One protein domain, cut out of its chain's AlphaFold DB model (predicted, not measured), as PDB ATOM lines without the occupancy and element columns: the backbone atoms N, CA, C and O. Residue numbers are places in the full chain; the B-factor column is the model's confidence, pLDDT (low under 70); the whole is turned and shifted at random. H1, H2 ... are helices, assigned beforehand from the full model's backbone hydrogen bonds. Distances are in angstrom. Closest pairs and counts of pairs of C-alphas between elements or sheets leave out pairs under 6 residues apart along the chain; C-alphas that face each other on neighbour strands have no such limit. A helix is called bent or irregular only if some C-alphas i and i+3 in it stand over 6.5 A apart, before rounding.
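What this domain is: This is residues 14 to 72 of the 72 residues of a protein of Candidatus Saccharibacteria bacterium RAAC3_TM7_1 (UniProt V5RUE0). Start at residue 14 and you travel along one long straight helix, H1, that sticks out as a free arm; at its far end the chain turns into a small head, a helical hairpin of H2 and H3 lying side by side. The arm makes most of the length, and the head at its end is a compact body of 30 residues, spanning 22 by 17 by 7 A. The printed part has 59 residues with three named helices, H1, H2 and H3 in that order, and no named strand; its class is all helix. The whole is extended, with a radius of gyration of the C-alphas of 18.9 A, and the C-alphas span 60 by 22 by 8 A.

How they stand to each other: Begin with H1, residues 14 to 40, which touches no helix. Residues 14 to 42, of which 14 to 40 belong to H1, stand free. Go on to H2, residues 42 to 55: H1 and H2 meet only through their link. Then look at H3, residues 61 to 70, which touches H2; their closest C-alphas are those of Leu 50 and Tyr 64, 6.9 A apart. H2 and H3 run opposite ways at a shallow tilt of 7 degrees, with their centres 11.1 A apart, and form a helical hairpin. H1 and H3 are apart. Along the backbone, every O i to N i+4 pair is within hydrogen-bond range in H1 and H3, and 8 of 10 are in H2.

Where its parts are: Find C-alpha 14, of Trp 14, at (96.789, -134.508, 165.249); from there H1 runs 38.4 A to C-alpha 40, of Ser 40, at (70.667, -107.557, 173.537). After Gly 41, H2 runs from Ser 42 to Ala 55, 20.6 A from first to last C-alpha. Residues 56 to 60 then lead to H3, which runs 14.5 A from Lys 61 to Glu 70 and ends with C-alpha 70 at (57.788, -98.924, 184.871). None of these helices is bent or irregular.

The domain as a whole: Look for the two C-alphas farthest apart at Trp 14 and Lys 62, 60.4 A from each other; the first and last printed C-alphas, of Trp 14 and Gln 72, are 52.7 A apart. Gln 72 is the chain's last residue. The printed part has no cut, and the links from H1 to H2 and from H2 to H3 are both tight. In the B-factor column, the mean pLDDT of the printed part is 75.4, and you will find the model's low-confidence values, under 70, at residues 36 to 48, residue 68 and residues 70 to 72.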
ATOM      1  N   TRP A  14      97.953-135.100 165.905       75.50
ATOM      2  CA  TRP A  14      96.789-134.508 165.249       75.50
ATOM      3  C   TRP A  14      95.440-134.830 165.913       75.50
ATOM      4  O   TRP A  14      94.639-133.916 166.096       75.50
ATOM      5  N   ASP A  15      95.202-136.070 166.341       81.06
ATOM      6  CA  ASP A  15      93.965-136.471 167.030       81.06
ATOM      7  C   ASP A  15      93.830-135.778 168.393       81.06
ATOM      8  O   ASP A  15      92.753-135.301 168.755       81.06
ATOM      9  N   GLY A  16      94.939-135.633 169.125       82.00
ATOM     10  CA  GLY A  16      94.956-134.907 170.398       82.00
ATOM     11  C   GLY A  16      94.649-133.416 170.231       82.00
ATOM     12  O   GLY A  16      93.891-132.840 171.014       82.00
ATOM     13  N   ILE A  17      95.185-132.796 169.176       86.38
ATOM     14  CA  ILE A  17      94.933-131.385 168.855       86.38
ATOM     15  C   ILE A  17      93.468-131.169 168.469       86.38
ATOM     16  O   ILE A  17      92.853-130.218 168.951       86.38
ATOM     17  N   LEU A  18      92.890-132.047 167.644       85.38
ATOM     18  CA  LEU A  18      91.486-131.946 167.237       85.38
ATOM     19  C   LEU A  18      90.536-132.040 168.435       85.38
ATOM     20  O   LEU A  18      89.595-131.251 168.534       85.38
ATOM     21  N   MET A  19      90.811-132.939 169.383       84.94
ATOM     22  CA  MET A  19      89.993-133.082 170.590       84.94
ATOM     23  C   MET A  19      90.080-131.842 171.494       84.94
ATOM     24  O   MET A  19      89.062-131.349 171.986       84.94
ATOM     25  N   PHE A  20      91.284-131.290 171.670       86.81
ATOM     26  CA  PHE A  20      91.492-130.064 172.443       86.81
ATOM     27  C   PHE A  20      90.826-128.848 171.783       86.81
ATOM     28  O   PHE A  20      90.166-128.053 172.453       86.81
ATOM     29  N   LEU A  21      90.932-128.733 170.457       91.38
ATOM     30  CA  LEU A  21      90.292-127.677 169.677       91.38
ATOM     31  C   LEU A  21      88.764-127.733 169.800       91.38
ATOM     32  O   LEU A  21      88.131-126.691 169.964       91.38
ATOM     33  N   MET A  22      88.176-128.933 169.816       88.50
ATOM     34  CA  MET A  22      86.746-129.137 170.080       88.50
ATOM     35  C   MET A  22      86.335-128.597 171.458       88.50
ATOM     36  O   MET A  22      85.321-127.907 171.574       88.50
ATOM     37  N   MET A  23      87.141-128.847 172.495       88.06
ATOM     38  CA  MET A  23      86.902-128.319 173.843       88.06
ATOM     39  C   MET A  23      86.932-126.786 173.875       88.06
ATOM     40  O   MET A  23      86.029-126.158 174.430       88.06
ATOM     41  N   VAL A  24      87.949-126.178 173.257       93.50
ATOM     42  CA  VAL A  24      88.091-124.716 173.193       93.50
ATOM     43  C   VAL A  24      86.938-124.091 172.408       93.50
ATOM     44  O   VAL A  24      86.401-123.070 172.834       93.50
ATOM     45  N   LEU A  25      86.502-124.720 171.313       93.81
ATOM     46  CA  LEU A  25      85.386-124.249 170.493       93.81
ATOM     47  C   LEU A  25      84.080-124.208 171.293       93.81
ATOM     48  O   LEU A  25      83.378-123.201 171.234       93.81
ATOM     49  N   ILE A  26      83.783-125.238 172.095       90.56
ATOM     50  CA  ILE A  26      82.602-125.242 172.975       90.56
ATOM     51  C   ILE A  26      82.646-124.058 173.947       90.56
ATOM     52  O   ILE A  26      81.668-123.320 174.069       90.56
ATOM     53  N   VAL A  27      83.777-123.851 174.625       91.62
ATOM     54  CA  VAL A  27      83.931-122.747 175.586       91.62
ATOM     55  C   VAL A  27      83.760-121.398 174.886       91.62
ATOM     56  O   VAL A  27      83.039-120.528 175.377       91.62
ATOM     57  N   PHE A  28      84.361-121.239 173.707       93.31
ATOM     58  CA  PHE A  28      84.255-120.017 172.920       93.31
ATOM     59  C   PHE A  28      82.818-119.760 172.452       93.31
ATOM     60  O   PHE A  28      82.345-118.629 172.535       93.31
ATOM     61  N   ALA A  29      82.096-120.801 172.032       89.44
ATOM     62  CA  ALA A  29      80.695-120.713 171.632       89.44
ATOM     63  C   ALA A  29      79.795-120.272 172.794       89.44
ATOM     64  O   ALA A  29      78.933-119.418 172.601       89.44
ATOM     65  N   ILE A  30      80.026-120.787 174.007       89.00
ATOM     66  CA  ILE A  30      79.284-120.374 175.207       89.00
ATOM     67  C   ILE A  30      79.564-118.904 175.531       89.00
ATOM     68  O   ILE A  30      78.628-118.133 175.727       89.00
ATOM     69  N   ILE A  31      80.837-118.492 175.555       88.50
ATOM     70  CA  ILE A  31      81.214-117.098 175.841       88.50
ATOM     71  C   ILE A  31      80.619-116.158 174.790       88.50
ATOM     72  O   ILE A  31      80.058-115.121 175.138       88.50
ATOM     73  N   TRP A  32      80.699-116.528 173.511       87.25
ATOM     74  CA  TRP A  32      80.149-115.740 172.414       87.25
ATOM     75  C   TRP A  32      78.623-115.640 172.494       87.25
ATOM     76  O   TRP A  32      78.088-114.540 172.373       87.25
ATOM     77  N   ALA A  33      77.926-116.740 172.793       81.44
ATOM     78  CA  ALA A  33      76.478-116.752 172.983       81.44
ATOM     79  C   ALA A  33      76.049-115.871 174.166       81.44
ATOM     80  O   ALA A  33      75.154-115.042 174.018       81.44
ATOM     81  N   VAL A  34      76.722-115.980 175.317       79.62
ATOM     82  CA  VAL A  34      76.443-115.138 176.493       79.62
ATOM     83  C   VAL A  34      76.733-113.670 176.195       79.62
ATOM     84  O   VAL A  34      75.946-112.806 176.567       79.62
ATOM     85  N   HIS A  35      77.823-113.362 175.494       77.12
ATOM     86  CA  HIS A  35      78.171-111.992 175.130       77.12
ATOM     87  C   HIS A  35      77.192-111.390 174.105       77.12
ATOM     88  O   HIS A  35      76.874-110.203 174.177       77.12
ATOM     89  N   TYR A  36      76.683-112.197 173.170       68.06
ATOM     90  CA  TYR A  36      75.693-111.771 172.179       68.06
ATOM     91  C   TYR A  36      74.312-111.550 172.814       68.06
ATOM     92  O   TYR A  36      73.692-110.515 172.587       68.06
ATOM     93  N   VAL A  37      73.876-112.461 173.690       63.72
ATOM     94  CA  VAL A  37      72.626-112.327 174.459       63.72
ATOM     95  C   VAL A  37      72.707-111.161 175.450       63.72
ATOM     96  O   VAL A  37      71.772-110.375 175.551       63.72
ATOM     97  N   SER A  38      73.844-110.976 176.122       57.84
ATOM     98  CA  SER A  38      74.069-109.864 177.056       57.84
ATOM     99  C   SER A  38      74.041-108.495 176.362       57.84
ATOM    100  O   SER A  38      73.504-107.537 176.915       57.84
ATOM    101  N   ARG A  39      74.527-108.396 175.115       55.09
ATOM    102  CA  ARG A  39      74.426-107.160 174.317       55.09
ATOM    103  C   ARG A  39      73.001-106.816 173.878       55.09
ATOM    104  O   ARG A  39      72.754-105.651 173.594       55.09
ATOM    105  N   SER A  40      72.087-107.786 173.841       52.38
ATOM    106  CA  SER A  40      70.667-107.557 173.537       52.38
ATOM    107  C   SER A  40      69.789-107.432 174.792       52.38
ATOM    108  O   SER A  40      68.599-107.173 174.664       52.38
ATOM    109  N   GLY A  41      70.356-107.622 175.991       51.34
ATOM    110  CA  GLY A  41      69.634-107.704 177.265       51.34
ATOM    111  C   GLY A  41      69.852-106.510 178.198       51.34
ATOM    112  O   GLY A  41      69.903-106.698 179.418       51.34
ATOM    113  N   SER A  42      70.030-105.288 177.676       54.31
ATOM    114  CA  SER A  42      70.098-104.106 178.554       54.31
ATOM    115  C   SER A  42      68.787-103.874 179.310       54.31
ATOM    116  O   SER A  42      68.840-103.438 180.457       54.31
ATOM    117  N   ASP A  43      67.647-104.265 178.733       54.31
ATOM    118  CA  ASP A  43      66.337-104.195 179.396       54.31
ATOM    119  C   ASP A  43      66.104-105.386 180.348       54.31
ATOM    120  O   ASP A  43      65.606-105.229 181.466       54.31
ATOM    121  N   ASP A  44      66.588-106.578 179.984       55.53
ATOM    122  CA  ASP A  44      66.411-107.793 180.789       55.53
ATOM    123  C   ASP A  44      67.281-107.832 182.050       55.53
ATOM    124  O   ASP A  44      66.933-108.517 183.014       55.53
ATOM    125  N   ASN A  45      68.399-107.102 182.104       61.72
ATOM    126  CA  ASN A  45      69.236-107.049 183.305       61.72
ATOM    127  C   ASN A  45      68.513-106.379 184.478       61.72
ATOM    128  O   ASN A  45      68.584-106.884 185.598       61.72
ATOM    129  N   ALA A  46      67.777-105.290 184.238       64.06
ATOM    130  CA  ALA A  46      67.017-104.617 185.288       64.06
ATOM    131  C   ALA A  46      65.922-105.541 185.846       64.06
ATOM    132  O   ALA A  46      65.852-105.754 187.058       64.06
ATOM    133  N   LEU A  47      65.149-106.184 184.965       65.12
ATOM    134  CA  LEU A  47      64.112-107.150 185.340       65.12
ATOM    135  C   LEU A  47      64.683-108.405 186.016       65.12
ATOM    136  O   LEU A  47      64.117-108.898 186.994       65.12
ATOM    137  N   THR A  48      65.823-108.914 185.548       68.12
ATOM    138  CA  THR A  48      66.479-110.103 186.117       68.12
ATOM    139  C   THR A  48      67.076-109.808 187.491       68.12
ATOM    140  O   THR A  48      66.934-110.619 188.410       68.12
ATOM    141  N   ILE A  49      67.686-108.633 187.681       75.00
ATOM    142  CA  ILE A  49      68.173-108.172 188.988       75.00
ATOM    143  C   ILE A  49      66.994-107.974 189.948       75.00
ATOM    144  O   ILE A  49      67.061-108.440 191.088       75.00
ATOM    145  N   LEU A  50      65.897-107.363 189.487       71.81
ATOM    146  CA  LEU A  50      64.686-107.155 190.284       71.81
ATOM    147  C   LEU A  50      64.071-108.496 190.728       71.81
ATOM    148  O   LEU A  50      63.798-108.701 191.909       71.81
ATOM    149  N   LYS A  51      63.949-109.460 189.806       70.38
ATOM    150  CA  LYS A  51      63.432-110.811 190.079       70.38
ATOM    151  C   LYS A  51      64.328-111.600 191.039       70.38
ATOM    152  O   LYS A  51      63.822-112.311 191.903       70.38
ATOM    153  N   LYS A  52      65.653-111.456 190.932       76.69
ATOM    154  CA  LYS A  52      66.624-112.116 191.821       76.69
ATOM    155  C   LYS A  52      66.548-111.589 193.258       76.69
ATOM    156  O   LYS A  52      66.692-112.373 194.192       76.69
ATOM    157  N   ARG A  53      66.293-110.289 193.439       77.12
ATOM    158  CA  ARG A  53      66.113-109.662 194.760       77.12
ATOM    159  C   ARG A  53      64.739-109.962 195.373       77.12
ATOM    160  O   ARG A  53      64.670-110.258 196.561       77.12
ATOM    161  N   TYR A  54      63.682-110.018 194.560       75.94
ATOM    162  CA  TYR A  54      62.370-110.528 194.983       75.94
ATOM    163  C   TYR A  54      62.450-111.989 195.461       75.94
ATOM    164  O   TYR A  54      61.947-112.322 196.528       75.94
ATOM    165  N   ALA A  55      63.171-112.855 194.735       77.38
ATOM    166  CA  ALA A  55      63.386-114.249 195.137       77.38
ATOM    167  C   ALA A  55      64.209-114.404 196.430       77.38
ATOM    168  O   ALA A  55      64.084-115.413 197.120       77.38
ATOM    169  N   ARG A  56      65.041-113.411 196.774       79.81
ATOM    170  CA  ARG A  56      65.715-113.331 198.079       79.81
ATOM    171  C   ARG A  56      64.831-112.783 199.200       79.81
ATOM    172  O   ARG A  56      65.251-112.844 200.350       79.81
ATOM    173  N   GLY A  57      63.656-112.238 198.885       76.56
ATOM    174  CA  GLY A  57      62.806-111.533 199.846       76.56
ATOM    175  C   GLY A  57      63.358-110.168 200.271       76.56
ATOM    176  O   GLY A  57      62.905-109.618 201.266       76.56
ATOM    177  N   GLU A  58      64.334-109.620 199.536       77.44
ATOM    178  CA  GLU A  58      64.892-108.279 199.785       77.44
ATOM    179  C   GLU A  58      63.946-107.160 199.307       77.44
ATOM    180  O   GLU A  58      64.149-106.002 199.657       77.44
ATOM    181  N   ILE A  59      62.939-107.495 198.493       78.62
ATOM    182  CA  ILE A  59      61.964-106.563 197.912       78.62
ATOM    183  C   ILE A  59      60.565-107.147 198.105       78.62
ATOM    184  O   ILE A  59      60.356-108.338 197.856       78.62
ATOM    185  N   ASP A  60      59.607-106.315 198.509       77.56
ATOM    186  CA  ASP A  60      58.206-106.714 198.645       77.56
ATOM    187  C   ASP A  60      57.530-106.886 197.270       77.56
ATOM    188  O   ASP A  60      57.914-106.267 196.273       77.56
ATOM    189  N   LYS A  61      56.485-107.723 197.201       74.69
ATOM    190  CA  LYS A  61      55.722-107.959 195.963       74.69
ATOM    191  C   LYS A  61      55.184-106.650 195.368       74.69
ATOM    192  O   LYS A  61      55.127-106.524 194.147       74.69
ATOM    193  N   LYS A  62      54.834-105.680 196.215       78.12
ATOM    194  CA  LYS A  62      54.295-104.385 195.791       78.12
ATOM    195  C   LYS A  62      55.331-103.529 195.048       78.12
ATOM    196  O   LYS A  62      55.039-103.016 193.974       78.12
ATOM    197  N   GLU A  63      56.560-103.458 195.562       74.06
ATOM    198  CA  GLU A  63      57.682-102.767 194.900       74.06
ATOM    199  C   GLU A  63      58.136-103.484 193.618       74.06
ATOM    200  O   GLU A  63      58.567-102.839 192.659       74.06
ATOM    201  N   TYR A  64      58.035-104.819 193.581       77.62
ATOM    202  CA  TYR A  64      58.313-105.600 192.375       77.62
ATOM    203  C   TYR A  64      57.322-105.280 191.247       77.62
ATOM    204  O   TYR A  64      57.739-105.115 190.102       77.62
ATOM    205  N   GLU A  65      56.025-105.182 191.555       75.44
ATOM    206  CA  GLU A  65      54.988-104.877 190.562       75.44
ATOM    207  C   GLU A  65      55.092-103.442 190.022       75.44
ATOM    208  O   GLU A  65      54.996-103.263 188.809       75.44
ATOM    209  N   GLU A  66      55.377-102.446 190.869       78.31
ATOM    210  CA  GLU A  66      55.579-101.053 190.429       78.31
ATOM    211  C   GLU A  66      56.777-100.918 189.482       78.31
ATOM    212  O   GLU A  66      56.644-100.402 188.375       78.31
ATOM    213  N   LYS A  67      57.941-101.453 189.866       70.25
ATOM    214  CA  LYS A  67      59.152-101.358 189.036       70.25
ATOM    215  C   LYS A  67      59.077-102.207 187.771       70.25
ATOM    216  O   LYS A  67      59.711-101.874 186.777       70.25
ATOM    217  N   LYS A  68      58.312-103.303 187.787       69.62
ATOM    218  CA  LYS A  68      58.045-104.096 186.583       69.62
ATOM    219  C   LYS A  68      57.169-103.326 185.593       69.62
ATOM    220  O   LYS A  68      57.442-103.394 184.405       69.62
ATOM    221  N   ALA A  69      56.144-102.622 186.073       72.44
ATOM    222  CA  ALA A  69      55.262-101.818 185.227       72.44
ATOM    223  C   ALA A  69      55.957-100.575 184.648       72.44
ATOM    224  O   ALA A  69      55.553-100.084 183.606       72.44
ATOM    225  N   GLU A  70      56.996-100.076 185.318       68.88
ATOM    226  CA  GLU A  70      57.788 -98.924 184.871       68.88
ATOM    227  C   GLU A  70      58.875 -99.301 183.839       68.88
ATOM    228  O   GLU A  70      59.317 -98.458 183.064       68.88
ATOM    229  N   LEU A  71      59.302-100.570 183.821       61.59
ATOM    230  CA  LEU A  71      60.323-101.120 182.914       61.59
ATOM    231  C   LEU A  71      59.740-101.833 181.679       61.59
ATOM    232  O   LEU A  71      60.509-102.374 180.883       61.59
ATOM    233  N   GLN A  72      58.414-101.895 181.551       53.72
ATOM    234  CA  GLN A  72      57.692-102.605 180.492       53.72
ATOM    235  C   GLN A  72      56.907-101.623 179.622       53.72
ATOM    236  O   GLN A  72      56.864-101.855 178.394       53.72
TER     237      GLN A  72